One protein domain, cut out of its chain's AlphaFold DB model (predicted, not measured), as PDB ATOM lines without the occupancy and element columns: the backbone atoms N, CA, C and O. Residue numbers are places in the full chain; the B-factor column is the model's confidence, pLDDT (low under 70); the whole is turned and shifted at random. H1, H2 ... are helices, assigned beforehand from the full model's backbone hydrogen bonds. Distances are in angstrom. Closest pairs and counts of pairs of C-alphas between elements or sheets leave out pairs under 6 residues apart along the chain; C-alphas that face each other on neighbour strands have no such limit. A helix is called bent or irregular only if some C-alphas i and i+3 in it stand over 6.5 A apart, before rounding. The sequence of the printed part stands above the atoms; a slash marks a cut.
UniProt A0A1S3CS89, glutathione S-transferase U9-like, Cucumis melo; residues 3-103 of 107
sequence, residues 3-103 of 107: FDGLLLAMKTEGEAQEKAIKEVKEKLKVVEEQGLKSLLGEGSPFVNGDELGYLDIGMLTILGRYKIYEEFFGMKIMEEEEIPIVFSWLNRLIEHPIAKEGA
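Overview. This is residues 3 to 103 of the 107 residues of the protein "glutathione S-transferase U9-like" of Cucumis melo (UniProt A0A1S3CS89). One long helix, H2, makes the length of the model along one side; H1 folds back along its first part as a helical hairpin, and H3 and H4 follow one another on the side away from H2. H5 crosses from the later part of H2 to H3 like a strut, and little H6 sits beyond the far end of H5, farthest from the mean of the C-alphas. The printed part has 101 residues with six named helices, H1 to H6 in chain order, and no named strand; the class is all helix. It is compact, with a radius of gyration of the C-alphas of 13.7 A and spans of 41 by 30 by 22 A.

Arrangement. Begin with H1, residues 3 to 11, and go through a tight link into H2, residues 14 to 39. This is a hairpin: they touch, closest at the C-alphas of Ala 9 and Gln 17, 4.8 A apart, at a shallow tilt of 24 degrees, opposite ways, and H2 touches H1 with residues 16 to 24 alone. Look near residue 32 for a kink of 34 degrees in H2; H2 is only just irregular, with C-alphas 33 and 36 6.7 A apart. Next comes H3, residues 54 to 63, apart from H2 but close to H1 without clearly touching it, the closest C-alphas being Phe 3 and Ile 62, 6.3 A. H4, residues 66 to 73, and H3 meet only through their link; H4 is near H1, with C-alphas Met 10 and Phe 73 closest at 6.3 A. H5, residues 84 to 95, touches H2 about perpendicular at 89 degrees, closest at the C-alphas of Glu 32 and Val 86, 5.8 A. It also touches H3 about perpendicular at 88 degrees, closest at the C-alphas of Leu 60 and Leu 93, 6.4 A. H6, residues 97 to 101, is close to H5 but not clearly touching, with C-alphas Ile 94 and Lys 100 closest at 6.8 A. In H1, H3, H4, H5 and H6 every O i to N i+4 pair is within hydrogen-bond range; in H2, 19 of 22 are.

Along the chain. Find C-alpha 3 at (-299.198, -362.027, -137.060), where H1 begins its 12.4 A. H2 runs 35.6 A from C-alpha 14 at (-304.013, -378.099, -126.966) to C-alpha 39. H3 measures 14.3 A, H4 10.3 A and H5 16.5 A; H6, 6.2 A long, ends at C-alpha 101, (-276.719, -361.073, -140.638).

Size, cuts and confidence. The two C-alphas farthest apart are those of Gly 14 and Asp 50, 41.3 A. The printed part has no cut; its one long link is residues 40 to 53, where residues 46 to 48 pair antiparallel with 49 to 51. The mean pLDDT of the printed part is 94.0, and residue 103 alone is under 70.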
ATOM      1  N   PHE A   3    -300.020-362.185-138.261       94.06
ATOM      2  CA  PHE A   3    -299.198-362.027-137.060       94.06
ATOM      3  C   PHE A   3    -299.965-362.352-135.771       94.06
ATOM      4  O   PHE A   3    -299.488-363.147-134.969       94.06
ATOM      5  N   ASP A   4    -301.183-361.825-135.599       95.56
ATOM      6  CA  ASP A   4    -301.993-362.113-134.403       95.56
ATOM      7  C   ASP A   4    -302.333-363.601-134.270       95.56
ATOM      8  O   ASP A   4    -302.361-364.129-133.163       95.56
ATOM      9  N   GLY A   5    -302.586-364.280-135.396       96.19
ATOM     10  CA  GLY A   5    -302.856-365.718-135.402       96.19
ATOM     11  C   GLY A   5    -301.633-366.523-134.974       96.19
ATOM     12  O   GLY A   5    -301.748-367.422-134.147       96.19
ATOM     13  N   LEU A   6    -300.455-366.152-135.481       96.25
ATOM     14  CA  LEU A   6    -299.192-366.769-135.085       96.25
ATOM     15  C   LEU A   6    -298.888-366.512-133.602       96.25
ATOM     16  O   LEU A   6    -298.531-367.432-132.874       96.25
ATOM     17  N   LEU A   7    -299.087-365.278-133.132       96.31
ATOM     18  CA  LEU A   7    -298.911-364.913-131.729       96.31
ATOM     19  C   LEU A   7    -299.867-365.680-130.814       96.31
ATOM     20  O   LEU A   7    -299.472-366.067-129.717       96.31
ATOM     21  N   LEU A   8    -301.110-365.891-131.251       97.44
ATOM     22  CA  LEU A   8    -302.077-366.697-130.519       97.44
ATOM     23  C   LEU A   8    -301.616-368.154-130.438       97.44
ATOM     24  O   LEU A   8    -301.572-368.684-129.336       97.44
ATOM     25  N   ALA A   9    -301.197-368.758-131.557       96.94
ATOM     26  CA  ALA A   9    -300.687-370.132-131.593       96.94
ATOM     27  C   ALA A   9    -299.456-370.344-130.689       96.94
ATOM     28  O   ALA A   9    -299.299-371.402-130.092       96.94
ATOM     29  N   MET A  10    -298.599-369.332-130.532       95.69
ATOM     30  CA  MET A  10    -297.456-369.398-129.608       95.69
ATOM     31  C   MET A  10    -297.841-369.230-128.127       95.69
ATOM     32  O   MET A  10    -297.044-369.542-127.248       95.69
ATOM     33  N   LYS A  11    -299.024-368.684-127.823       96.75
ATOM     34  CA  LYS A  11    -299.478-368.387-126.448       96.75
ATOM     35  C   LYS A  11    -300.493-369.389-125.906       96.75
ATOM     36  O   LYS A  11    -300.899-369.264-124.751       96.75
ATOM     37  N   THR A  12    -300.955-370.315-126.735       96.88
ATOM     38  CA  THR A  12    -301.969-371.307-126.384       96.88
ATOM     39  C   THR A  12    -301.416-372.716-126.543       96.88
ATOM     40  O   THR A  12    -300.409-372.929-127.208       96.88
ATOM     41  N   GLU A  13    -302.102-373.680-125.935       95.69
ATOM     42  CA  GLU A  13    -301.782-375.108-126.004       95.69
ATOM     43  C   GLU A  13    -303.061-375.913-126.298       95.69
ATOM     44  O   GLU A  13    -304.180-375.394-126.180       95.69
ATOM     45  N   GLY A  14    -302.903-377.179-126.694       95.69
ATOM     46  CA  GLY A  14    -304.013-378.099-126.966       95.69
ATOM     47  C   GLY A  14    -304.951-377.610-128.077       95.69
ATOM     48  O   GLY A  14    -304.521-377.000-129.053       95.69
ATOM     49  N   GLU A  15    -306.258-377.829-127.914       97.06
ATOM     50  CA  GLU A  15    -307.274-377.509-128.934       97.06
ATOM     51  C   GLU A  15    -307.262-376.032-129.371       97.06
ATOM     52  O   GLU A  15    -307.506-375.704-130.535       97.06
ATOM     53  N   ALA A  16    -306.959-375.113-128.446       97.25
ATOM     54  CA  ALA A  16    -306.881-373.687-128.752       97.25
ATOM     55  C   ALA A  16    -305.681-373.361-129.655       97.25
ATOM     56  O   ALA A  16    -305.783-372.491-130.526       97.25
ATOM     57  N   GLN A  17    -304.559-374.058-129.463       97.12
ATOM     58  CA  GLN A  17    -303.385-373.945-130.321       97.12
ATOM     59  C   GLN A  17    -303.661-374.527-131.706       97.12
ATOM     60  O   GLN A  17    -303.427-373.856-132.709       97.12
ATOM     61  N   GLU A  18    -304.237-375.728-131.768       96.88
ATOM     62  CA  GLU A  18    -304.591-376.390-133.028       96.88
ATOM     63  C   GLU A  18    -305.521-375.523-133.884       96.88
ATOM     64  O   GLU A  18    -305.295-375.348-135.087       96.88
ATOM     65  N   LYS A  19    -306.529-374.903-133.260       97.50
ATOM     66  CA  LYS A  19    -307.425-373.967-133.944       97.50
ATOM     67  C   LYS A  19    -306.680-372.737-134.468       97.50
ATOM     68  O   LYS A  19    -306.887-372.356-135.619       97.50
ATOM     69  N   ALA A  20    -305.810-372.133-133.657       97.81
ATOM     70  CA  ALA A  20    -305.029-370.970-134.074       97.81
ATOM     71  C   ALA A  20    -304.092-371.304-135.251       97.81
ATOM     72  O   ALA A  20    -304.031-370.546-136.220       97.81
ATOM     73  N   ILE A  21    -303.427-372.465-135.218       97.38
ATOM     74  CA  ILE A  21    -302.574-372.954-136.312       97.38
ATOM     75  C   ILE A  21    -303.393-373.153-137.587       97.38
ATOM     76  O   ILE A  21    -302.962-372.734-138.662       97.38
ATOM     77  N   LYS A  22    -304.586-373.750-137.488       96.94
ATOM     78  CA  LYS A  22    -305.470-373.935-138.645       96.94
ATOM     79  C   LYS A  22    -305.826-372.598-139.301       96.94
ATOM     80  O   LYS A  22    -305.693-372.464-140.516       96.94
ATOM     81  N   GLU A  23    -306.195-371.594-138.510       96.94
ATOM     82  CA  GLU A  23    -306.481-370.249-139.023       96.94
ATOM     83  C   GLU A  23    -305.245-369.583-139.654       96.94
ATOM     84  O   GLU A  23    -305.367-368.846-140.635       96.94
ATOM     85  N   VAL A  24    -304.045-369.814-139.109       97.44
ATOM     86  CA  VAL A  24    -302.784-369.340-139.707       97.44
ATOM     87  C   VAL A  24    -302.557-369.998-141.067       97.44
ATOM     88  O   VAL A  24    -302.289-369.285-142.033       97.44
ATOM     89  N   LYS A  25    -302.728-371.319-141.181       97.31
ATOM     90  CA  LYS A  25    -302.575-372.048-142.451       97.31
ATOM     91  C   LYS A  25    -303.561-371.578-143.513       97.31
ATOM     92  O   LYS A  25    -303.168-371.346-144.650       97.31
ATOM     93  N   GLU A  26    -304.823-371.369-143.146       97.06
ATOM     94  CA  GLU A  26    -305.831-370.817-144.062       97.06
ATOM     95  C   GLU A  26    -305.428-369.423-144.567       97.06
ATOM     96  O   GLU A  26    -305.531-369.139-145.762       97.06
ATOM     97  N   LYS A  27    -304.879-368.568-143.694       96.25
ATOM     98  CA  LYS A  27    -304.349-367.257-144.101       96.25
ATOM     99  C   LYS A  27    -303.128-367.380-145.012       96.25
ATOM    100  O   LYS A  27    -303.028-366.605-145.956       96.25
ATOM    101  N   LEU A  28    -302.221-368.329-144.772       97.25
ATOM    102  CA  LEU A  28    -301.068-368.566-145.650       97.25
ATOM    103  C   LEU A  28    -301.499-369.039-147.042       97.25
ATOM    104  O   LEU A  28    -300.960-368.552-148.031       97.25
ATOM    105  N   LYS A  29    -302.531-369.888-147.132       97.19
ATOM    106  CA  LYS A  29    -303.145-370.272-148.414       97.19
ATOM    107  C   LYS A  29    -303.707-369.055-149.154       97.19
ATOM    108  O   LYS A  29    -303.497-368.913-150.352       97.19
ATOM    109  N   VAL A  30    -304.352-368.124-148.448       96.06
ATOM    110  CA  VAL A  30    -304.808-366.854-149.047       96.06
ATOM    111  C   VAL A  30    -303.631-365.986-149.507       96.06
ATOM    112  O   VAL A  30    -303.689-365.431-150.601       96.06
ATOM    113  N   VAL A  31    -302.559-365.881-148.711       95.25
ATOM    114  CA  VAL A  31    -301.336-365.153-149.098       95.25
ATOM    115  C   VAL A  31    -300.725-365.744-150.365       95.25
ATOM    116  O   VAL A  31    -300.308-364.987-151.238       95.25
ATOM    117  N   GLU A  32    -300.690-367.068-150.488       95.94
ATOM    118  CA  GLU A  32    -300.198-367.743-151.684       95.94
ATOM    119  C   GLU A  32    -301.067-367.436-152.909       95.94
ATOM    120  O   GLU A  32    -300.575-366.913-153.910       95.94
ATOM    121  N   GLU A  33    -302.363-367.733-152.808       95.75
ATOM    122  CA  GLU A  33    -303.288-367.711-153.940       95.75
ATOM    123  C   GLU A  33    -303.638-366.296-154.405       95.75
ATOM    124  O   GLU A  33    -303.709-366.035-155.604       95.75
ATOM    125  N   GLN A  34    -303.865-365.376-153.466       92.81
ATOM    126  CA  GLN A  34    -304.349-364.022-153.759       92.81
ATOM    127  C   GLN A  34    -303.251-362.960-153.665       92.81
ATOM    128  O   GLN A  34    -303.456-361.832-154.106       92.81
ATOM    129  N   GLY A  35    -302.103-363.295-153.074       91.38
ATOM    130  CA  GLY A  35    -300.957-362.402-152.943       91.38
ATOM    131  C   GLY A  35    -299.827-362.812-153.877       91.38
ATOM    132  O   GLY A  35    -299.705-362.294-154.989       91.38
ATOM    133  N   LEU A  36    -298.994-363.747-153.420       94.19
ATOM    134  CA  LEU A  36    -297.701-364.061-154.030       94.19
ATOM    135  C   LEU A  36    -297.796-364.521-155.481       94.19
ATOM    136  O   LEU A  36    -296.965-364.090-156.270       94.19
ATOM    137  N   LYS A  37    -298.805-365.311-155.870       92.19
ATOM    138  CA  LYS A  37    -298.979-365.706-157.283       92.19
ATOM    139  C   LYS A  37    -299.131-364.521-158.238       92.19
ATOM    140  O   LYS A  37    -298.782-364.647-159.405       92.19
ATOM    141  N   SER A  38    -299.660-363.393-157.760       91.06
ATOM    142  CA  SER A  38    -299.817-362.172-158.560       91.06
ATOM    143  C   SER A  38    -298.662-361.182-158.398       91.06
ATOM    144  O   SER A  38    -298.382-360.417-159.316       91.06
ATOM    145  N   LEU A  39    -298.009-361.184-157.232       92.81
ATOM    146  CA  LEU A  39    -296.953-360.233-156.883       92.81
ATOM    147  C   LEU A  39    -295.552-360.712-157.276       92.81
ATOM    148  O   LEU A  39    -294.681-359.884-157.523       92.81
ATOM    149  N   LEU A  40    -295.312-362.025-157.320       92.81
ATOM    150  CA  LEU A  40    -294.052-362.576-157.802       92.81
ATOM    151  C   LEU A  40    -294.061-362.571-159.329       92.81
ATOM    152  O   LEU A  40    -294.802-363.323-159.960       92.81
ATOM    153  N   GLY A  41    -293.221-361.718-159.913       86.44
ATOM    154  CA  GLY A  41    -292.953-361.749-161.345       86.44
ATOM    155  C   GLY A  41    -292.374-363.097-161.774       86.44
ATOM    156  O   GLY A  41    -291.722-363.792-160.991       86.44
ATOM    157  N   GLU A  42    -292.590-363.475-163.033       85.69
ATOM    158  CA  GLU A  42    -292.030-364.710-163.581       85.69
ATOM    159  C   GLU A  42    -290.499-364.711-163.431       85.69
ATOM    160  O   GLU A  42    -289.817-363.775-163.844       85.69
ATOM    161  N   GLY A  43    -289.964-365.737-162.763       84.88
ATOM    162  CA  GLY A  43    -288.531-365.857-162.473       84.88
ATOM    163  C   GLY A  43    -287.984-364.907-161.398       84.88
ATOM    164  O   GLY A  43    -286.809-365.018-161.058       84.88
ATOM    165  N   SER A  44    -288.803-364.014-160.833       92.19
ATOM    166  CA  SER A  44    -288.360-363.066-159.804       92.19
ATOM    167  C   SER A  44    -288.206-363.750-158.438       92.19
ATOM    168  O   SER A  44    -289.119-364.459-157.996       92.19
ATOM    169  N   PRO A  45    -287.082-363.551-157.725       91.62
ATOM    170  CA  PRO A  45    -286.885-364.144-156.405       91.62
ATOM    171  C   PRO A  45    -287.784-363.520-155.327       91.62
ATOM    172  O   PRO A  45    -288.165-364.241-154.394       91.62
ATOM    173  N   PHE A  46    -288.130-362.234-155.470       96.25
ATOM    174  CA  PHE A  46    -288.825-361.401-154.481       96.25
ATOM    175  C   PHE A  46    -289.975-360.599-155.109       96.25
ATOM    176  O   PHE A  46    -290.115-360.538-156.333       96.25
ATOM    177  N   VAL A  47    -290.816-359.966-154.281       95.00
ATOM    178  CA  VAL A  47    -291.986-359.222-154.791       95.00
ATOM    179  C   VAL A  47    -291.619-357.914-155.496       95.00
ATOM    180  O   VAL A  47    -292.442-357.357-156.215       95.00
ATOM    181  N   ASN A  48    -290.390-357.424-155.309       94.94
ATOM    182  CA  ASN A  48    -289.842-356.262-156.013       94.94
ATOM    183  C   ASN A  48    -288.789-356.674-157.065       94.94
ATOM    184  O   ASN A  48    -287.816-355.961-157.304       94.94
ATOM    185  N   GLY A  49    -288.969-357.843-157.688       93.69
ATOM    186  CA  GLY A  49    -288.024-358.381-158.663       93.69
ATOM    187  C   GLY A  49    -286.803-358.985-157.973       93.69
ATOM    188  O   GLY A  49    -286.936-359.934-157.199       93.69
ATOM    189  N   ASP A  50    -285.626-358.428-158.258       94.25
ATOM    190  CA  ASP A  50    -284.335-358.911-157.747       94.25
ATOM    191  C   ASP A  50    -283.953-358.328-156.378       94.25
ATOM    192  O   ASP A  50    -283.049-358.835-155.713       94.25
ATOM    193  N   GLU A  51    -284.653-357.285-155.928       93.94
ATOM    194  CA  GLU A  51    -284.420-356.635-154.638       93.94
ATOM    195  C   GLU A  51    -285.539-356.953-153.641       93.94
ATOM    196  O   GLU A  51    -286.684-357.211-154.019       93.94
ATOM    197  N   LEU A  52    -285.228-356.892-152.343       95.00
ATOM    198  CA  LEU A  52    -286.239-357.029-151.297       95.00
ATOM    199  C   LEU A  52    -287.215-355.845-151.332       95.00
ATOM    200  O   LEU A  52    -286.823-354.687-151.195       95.00
ATOM    201  N   GLY A  53    -288.504-356.144-151.443       93.56
ATOM    202  CA  GLY A  53    -289.593-355.201-151.251       93.56
ATOM    203  C   GLY A  53    -290.090-355.146-149.804       93.56
ATOM    204  O   GLY A  53    -289.699-355.913-148.924       93.56
ATOM    205  N   TYR A  54    -291.037-354.244-149.551       94.19
ATOM    206  CA  TYR A  54    -291.635-354.086-148.221       94.19
ATOM    207  C   TYR A  54    -292.341-355.361-147.726       94.19
ATOM    208  O   TYR A  54    -292.209-355.734-146.559       94.19
ATOM    209  N   LEU A  55    -293.073-356.051-148.609       93.94
ATOM    210  CA  LEU A  55    -293.779-357.285-148.251       93.94
ATOM    211  C   LEU A  55    -292.804-358.426-147.930       93.94
ATOM    212  O   LEU A  55    -293.054-359.178-146.988       93.94
ATOM    213  N   ASP A  56    -291.692-358.514-148.663       96.19
ATOM    214  CA  ASP A  56    -290.612-359.471-148.407       96.19
ATOM    215  C   ASP A  56    -290.072-359.308-146.984       96.19
ATOM    216  O   ASP A  56    -290.049-360.259-146.202       96.19
ATOM    217  N   ILE A  57    -289.721-358.076-146.609       94.88
ATOM    218  CA  ILE A  57    -289.205-357.755-145.274       94.88
ATOM    219  C   ILE A  57    -290.266-358.037-144.204       94.88
ATOM    220  O   ILE A  57    -289.979-358.699-143.208       94.88
ATOM    221  N   GLY A  58    -291.507-357.587-144.409       94.81
ATOM    222  CA  GLY A  58    -292.597-357.807-143.459       94.81
ATOM    223  C   GLY A  58    -292.830-359.292-143.176       94.81
ATOM    224  O   GLY A  58    -292.854-359.717-142.021       94.81
ATOM    225  N   MET A  59    -292.920-360.116-144.214       95.31
ATOM    226  CA  MET A  59    -293.146-361.551-144.051       95.31
ATOM    227  C   MET A  59    -291.916-362.287-143.519       95.31
ATOM    228  O   MET A  59    -292.074-363.199-142.707       95.31
ATOM    229  N   LEU A  60    -290.703-361.847-143.870       95.12
ATOM    230  CA  LEU A  60    -289.474-362.332-143.245       95.12
ATOM    231  C   LEU A  60    -289.475-362.074-141.730       95.12
ATOM    232  O   LEU A  60    -289.091-362.960-140.971       95.12
ATOM    233  N   THR A  61    -289.944-360.915-141.257       92.25
ATOM    234  CA  THR A  61    -290.019-360.652-139.806       92.25
ATOM    235  C   THR A  61    -291.063-361.514-139.093       92.25
ATOM    236  O   THR A  61    -290.846-361.909-137.949       92.25
ATOM    237  N   ILE A  62    -292.171-361.852-139.761       94.12
ATOM    238  CA  ILE A  62    -293.246-362.662-139.174       94.12
ATOM    239  C   ILE A  62    -292.869-364.150-139.170       94.12
ATOM    240  O   ILE A  62    -293.027-364.817-138.151       94.12
ATOM    241  N   LEU A  63    -292.370-364.676-140.294       95.12
ATOM    242  CA  LEU A  63    -292.199-366.115-140.530       95.12
ATOM    243  C   LEU A  63    -290.739-366.563-140.670       95.12
ATOM    244  O   LEU A  63    -290.476-367.760-140.685       95.12
ATOM    245  N   GLY A  64    -289.760-365.662-140.730       93.94
ATOM    246  CA  GLY A  64    -288.347-366.008-140.957       93.94
ATOM    247  C   GLY A  64    -287.696-366.866-139.866       93.94
ATOM    248  O   GLY A  64    -286.547-367.282-140.006       93.94
ATOM    249  N   ARG A  65    -288.408-367.124-138.764       91.88
ATOM    250  CA  ARG A  65    -288.013-368.021-137.669       91.88
ATOM    251  C   ARG A  65    -288.983-369.194-137.498       91.88
ATOM    252  O   ARG A  65    -288.987-369.816-136.443       91.88
ATOM    253  N   TYR A  66    -289.772-369.527-138.524       93.75
ATOM    254  CA  TYR A  66    -290.822-370.547-138.424       93.75
ATOM    255  C   TYR A  66    -290.322-371.889-137.882       93.75
ATOM    256  O   TYR A  66    -291.007-372.475-137.058       93.75
ATOM    257  N   LYS A  67    -289.111-372.329-138.252       93.38
ATOM    258  CA  LYS A  67    -288.516-373.579-137.743       93.38
ATOM    259  C   LYS A  67    -288.375-373.581-136.217       93.38
ATOM    260  O   LYS A  67    -288.663-374.587-135.586       93.38
ATOM    261  N   ILE A  68    -287.995-372.441-135.629       91.88
ATOM    262  CA  ILE A  68    -287.917-372.276-134.168       91.88
ATOM    263  C   ILE A  68    -289.318-372.344-133.570       91.88
ATOM    264  O   ILE A  68    -289.510-372.964-132.531       91.88
ATOM    265  N   TYR A  69    -290.303-371.719-134.219       92.31
ATOM    266  CA  TYR A  69    -291.670-371.766-133.721       92.31
ATOM    267  C   TYR A  69    -292.236-373.196-133.755       92.31
ATOM    268  O   TYR A  69    -292.894-373.618-132.811       92.31
ATOM    269  N   GLU A  70    -291.963-373.946-134.821       94.94
ATOM    270  CA  GLU A  70    -292.394-375.339-134.960       94.94
ATOM    271  C   GLU A  70    -291.739-376.248-133.913       94.94
ATOM    272  O   GLU A  70    -292.431-377.010-133.242       94.94
ATOM    273  N   GLU A  71    -290.425-376.113-133.714       93.88
ATOM    274  CA  GLU A  71    -289.667-376.896-132.734       93.88
ATOM    275  C   GLU A  71    -290.063-376.567-131.289       93.88
ATOM    276  O   GLU A  71    -290.354-377.467-130.504       93.88
ATOM    277  N   PHE A  72    -290.100-375.281-130.932       93.25
ATOM    278  CA  PHE A  72    -290.288-374.853-129.547       93.25
ATOM    279  C   PHE A  72    -291.737-374.992-129.068       93.25
ATOM    280  O   PHE A  72    -291.970-375.346-127.914       93.25
ATOM    281  N   PHE A  73    -292.713-374.721-129.940       93.31
ATOM    282  CA  PHE A  73    -294.136-374.773-129.582       93.31
ATOM    283  C   PHE A  73    -294.825-376.075-130.011       93.31
ATOM    284  O   PHE A  73    -296.032-376.201-129.819       93.31
ATOM    285  N   GLY A  74    -294.089-377.032-130.594       92.38
ATOM    286  CA  GLY A  74    -294.633-378.329-131.008       92.38
ATOM    287  C   GLY A  74    -295.699-378.229-132.102       92.38
ATOM    288  O   GLY A  74    -296.621-379.040-132.147       92.38
ATOM    289  N   MET A  75    -295.596-377.223-132.970       93.25
ATOM    290  CA  MET A  75    -296.577-376.945-134.020       93.25
ATOM    291  C   MET A  75    -296.002-377.147-135.421       93.25
ATOM    292  O   MET A  75    -294.796-377.217-135.604       93.25
ATOM    293  N   LYS A  76    -296.872-377.215-136.432       94.25
ATOM    294  CA  LYS A  76    -296.475-377.272-137.847       94.25
ATOM    295  C   LYS A  76    -297.222-376.194-138.617       94.25
ATOM    296  O   LYS A  76    -298.452-376.203-138.617       94.25
ATOM    297  N   ILE A  77    -296.500-375.269-139.239       94.38
ATOM    298  CA  ILE A  77    -297.028-374.089-139.937       94.38
ATOM    299  C   ILE A  77    -296.671-374.134-141.423       94.38
ATOM    300  O   ILE A  77    -297.538-373.879-142.256       94.38
ATOM    301  N   MET A  78    -295.413-374.431-141.755       95.38
ATOM    302  CA  MET A  78    -294.887-374.324-143.115       95.38
ATOM    303  C   MET A  78    -294.869-375.695-143.789       95.38
ATOM    304  O   MET A  78    -293.908-376.454-143.674       95.38
ATOM    305  N   GLU A  79    -295.943-376.007-144.510       94.50
ATOM    306  CA  GLU A  79    -296.092-377.272-145.232       94.50
ATOM    307  C   GLU A  79    -295.953-377.037-146.736       94.50
ATOM    308  O   GLU A  79    -296.861-376.509-147.371       94.50
ATOM    309  N   GLU A  80    -294.805-377.420-147.303       95.81
ATOM    310  CA  GLU A  80    -294.481-377.201-148.723       95.81
ATOM    311  C   GLU A  80    -295.545-377.768-149.671       95.81
ATOM    312  O   GLU A  80    -295.860-377.147-150.677       95.81
ATOM    313  N   GLU A  81    -296.146-378.907-149.329       96.06
ATOM    314  CA  GLU A  81    -297.206-379.537-150.125       96.06
ATOM    315  C   GLU A  81    -298.496-378.697-150.181       96.06
ATOM    316  O   GLU A  81    -299.261-378.807-151.138       96.06
ATOM    317  N   GLU A  82    -298.749-377.859-149.170       95.19
ATOM    318  CA  GLU A  82    -299.948-377.018-149.097       95.19
ATOM    319  C   GLU A  82    -299.734-375.598-149.632       95.19
ATOM    320  O   GLU A  82    -300.683-374.986-150.123       95.19
ATOM    321  N   ILE A  83    -298.523-375.063-149.461       96.69
ATOM    322  CA  ILE A  83    -298.154-373.675-149.778       96.69
ATOM    323  C   ILE A  83    -296.749-373.597-150.420       96.69
ATOM    324  O   ILE A  83    -295.836-372.968-149.865       96.69
ATOM    325  N   PRO A  84    -296.520-374.263-151.570       96.19
ATOM    326  CA  PRO A  84    -295.193-374.383-152.182       96.19
ATOM    327  C   PRO A  84    -294.562-373.037-152.571       96.19
ATOM    328  O   PRO A  84    -293.336-372.869-152.512       96.19
ATOM    329  N   ILE A  85    -295.368-372.046-152.959       96.25
ATOM    330  CA  ILE A  85    -294.850-370.742-153.394       96.25
ATOM    331  C   ILE A  85    -294.395-369.936-152.182       96.25
ATOM    332  O   ILE A  85    -293.261-369.456-152.178       96.25
ATOM    333  N   VAL A  86    -295.225-369.838-151.139       97.38
ATOM    334  CA  VAL A  86    -294.861-369.184-149.874       97.38
ATOM    335  C   VAL A  86    -293.646-369.878-149.267       97.38
ATOM    336  O   VAL A  86    -292.721-369.197-148.831       97.38
ATOM    337  N   PHE A  87    -293.613-371.214-149.276       97.00
ATOM    338  CA  PHE A  87    -292.492-371.990-148.752       97.00
ATOM    339  C   PHE A  87    -291.183-371.680-149.486       97.00
ATOM    340  O   PHE A  87    -290.184-371.334-148.852       97.00
ATOM    341  N   SER A  88    -291.172-371.759-150.818       96.06
ATOM    342  CA  SER A  88    -289.956-371.497-151.598       96.06
ATOM    343  C   SER A  88    -289.507-370.033-151.504       96.06
ATOM    344  O   SER A  88    -288.315-369.761-151.356       96.06
ATOM    345  N   TRP A  89    -290.450-369.090-151.538       97.06
ATOM    346  CA  TRP A  89    -290.190-367.659-151.398       97.06
ATOM    347  C   TRP A  89    -289.619-367.311-150.025       97.06
ATOM    348  O   TRP A  89    -288.573-366.670-149.946       97.06
ATOM    349  N   LEU A  90    -290.224-367.799-148.942       96.81
ATOM    350  CA  LEU A  90    -289.729-367.548-147.590       96.81
ATOM    351  C   LEU A  90    -288.331-368.139-147.377       96.81
ATOM    352  O   LEU A  90    -287.493-367.499-146.747       96.81
ATOM    353  N   ASN A  91    -288.045-369.323-147.925       95.75
ATOM    354  CA  ASN A  91    -286.698-369.889-147.851       95.75
ATOM    355  C   ASN A  91    -285.671-369.027-148.608       95.75
ATOM    356  O   ASN A  91    -284.578-368.818-148.089       95.75
ATOM    357  N   ARG A  92    -286.020-368.436-149.763       96.00
ATOM    358  CA  ARG A  92    -285.153-367.440-150.427       96.00
ATOM    359  C   ARG A  92    -284.912-366.212-149.547       96.00
ATOM    360  O   ARG A  92    -283.778-365.749-149.458       96.00
ATOM    361  N   LEU A  93    -285.947-365.714-148.864       96.25
ATOM    362  CA  LEU A  93    -285.819-364.589-147.930       96.25
ATOM    363  C   LEU A  93    -284.898-364.914-146.752       96.25
ATOM    364  O   LEU A  93    -284.057-364.095-146.398       96.25
ATOM    365  N   ILE A  94    -285.032-366.101-146.160       94.88
ATOM    366  CA  ILE A  94    -284.180-366.563-145.053       94.88
ATOM    367  C   ILE A  94    -282.720-366.703-145.504       94.88
ATOM    368  O   ILE A  94    -281.807-366.418-144.730       94.88
ATOM    369  N   GLU A  95    -282.491-367.115-146.752       94.44
ATOM    370  CA  GLU A  95    -281.146-367.284-147.297       94.44
ATOM    371  C   GLU A  95    -280.471-365.966-147.721       94.44
ATOM    372  O   GLU A  95    -279.249-365.939-147.906       94.44
ATOM    373  N   HIS A  96    -281.238-364.876-147.835       94.75
ATOM    374  CA  HIS A  96    -280.737-363.553-148.199       94.75
ATOM    375  C   HIS A  96    -279.709-363.032-147.168       94.75
ATOM    376  O   HIS A  96    -279.938-363.174-145.963       94.75
ATOM    377  N   PRO A  97    -278.607-362.370-147.587       91.94
ATOM    378  CA  PRO A  97    -277.555-361.895-146.678       91.94
ATOM    379  C   PRO A  97    -278.067-361.098-145.470       91.94
ATOM    380  O   PRO A  97    -277.738-361.434-144.337       91.94
ATOM    381  N   ILE A  98    -278.972-360.136-145.690       88.31
ATOM    382  CA  ILE A  98    -279.585-359.326-144.616       88.31
ATOM    383  C   ILE A  98    -280.290-360.195-143.559       88.31
ATOM    384  O   ILE A  98    -280.218-359.915-142.363       88.31
ATOM    385  N   ALA A  99    -280.968-361.267-143.976       89.06
ATOM    386  CA  ALA A  99    -281.668-362.156-143.053       89.06
ATOM    387  C   ALA A  99    -280.694-362.988-142.207       89.06
ATOM    388  O   ALA A  99    -280.971-363.246-141.031       89.06
ATOM    389  N   LYS A 100    -279.562-363.384-142.804       86.81
ATOM    390  CA  LYS A 100    -278.487-364.134-142.142       86.81
ATOM    391  C   LYS A 100    -277.680-363.274-141.181       86.81
ATOM    392  O   LYS A 100    -277.365-363.749-140.099       86.81
ATOM    393  N   GLU A 101    -277.393-362.024-141.532       83.50
ATOM    394  CA  GLU A 101    -276.719-361.073-140.638       83.50
ATOM    395  C   GLU A 101    -277.541-360.803-139.372       83.50
ATOM    396  O   GLU A 101    -276.989-360.714-138.279       83.50
ATOM    397  N   GLY A 102    -278.869-360.722-139.504       72.94
ATOM    398  CA  GLY A 102    -279.788-360.593-138.369       72.94
ATOM    399  C   GLY A 102    -280.162-361.919-137.692       72.94
ATOM    400  O   GLY A 102    -280.955-361.924-136.744       72.94
ATOM    401  N   ALA A 103    -279.679-363.062-138.184       69.62
ATOM    402  CA  ALA A 103    -279.856-364.338-137.504       69.62
ATOM    403  C   ALA A 103    -278.869-364.434-136.340       69.62
ATOM    404  O   ALA A 103    -277.720-364.019-136.451       69.62
TER     405      ALA A 103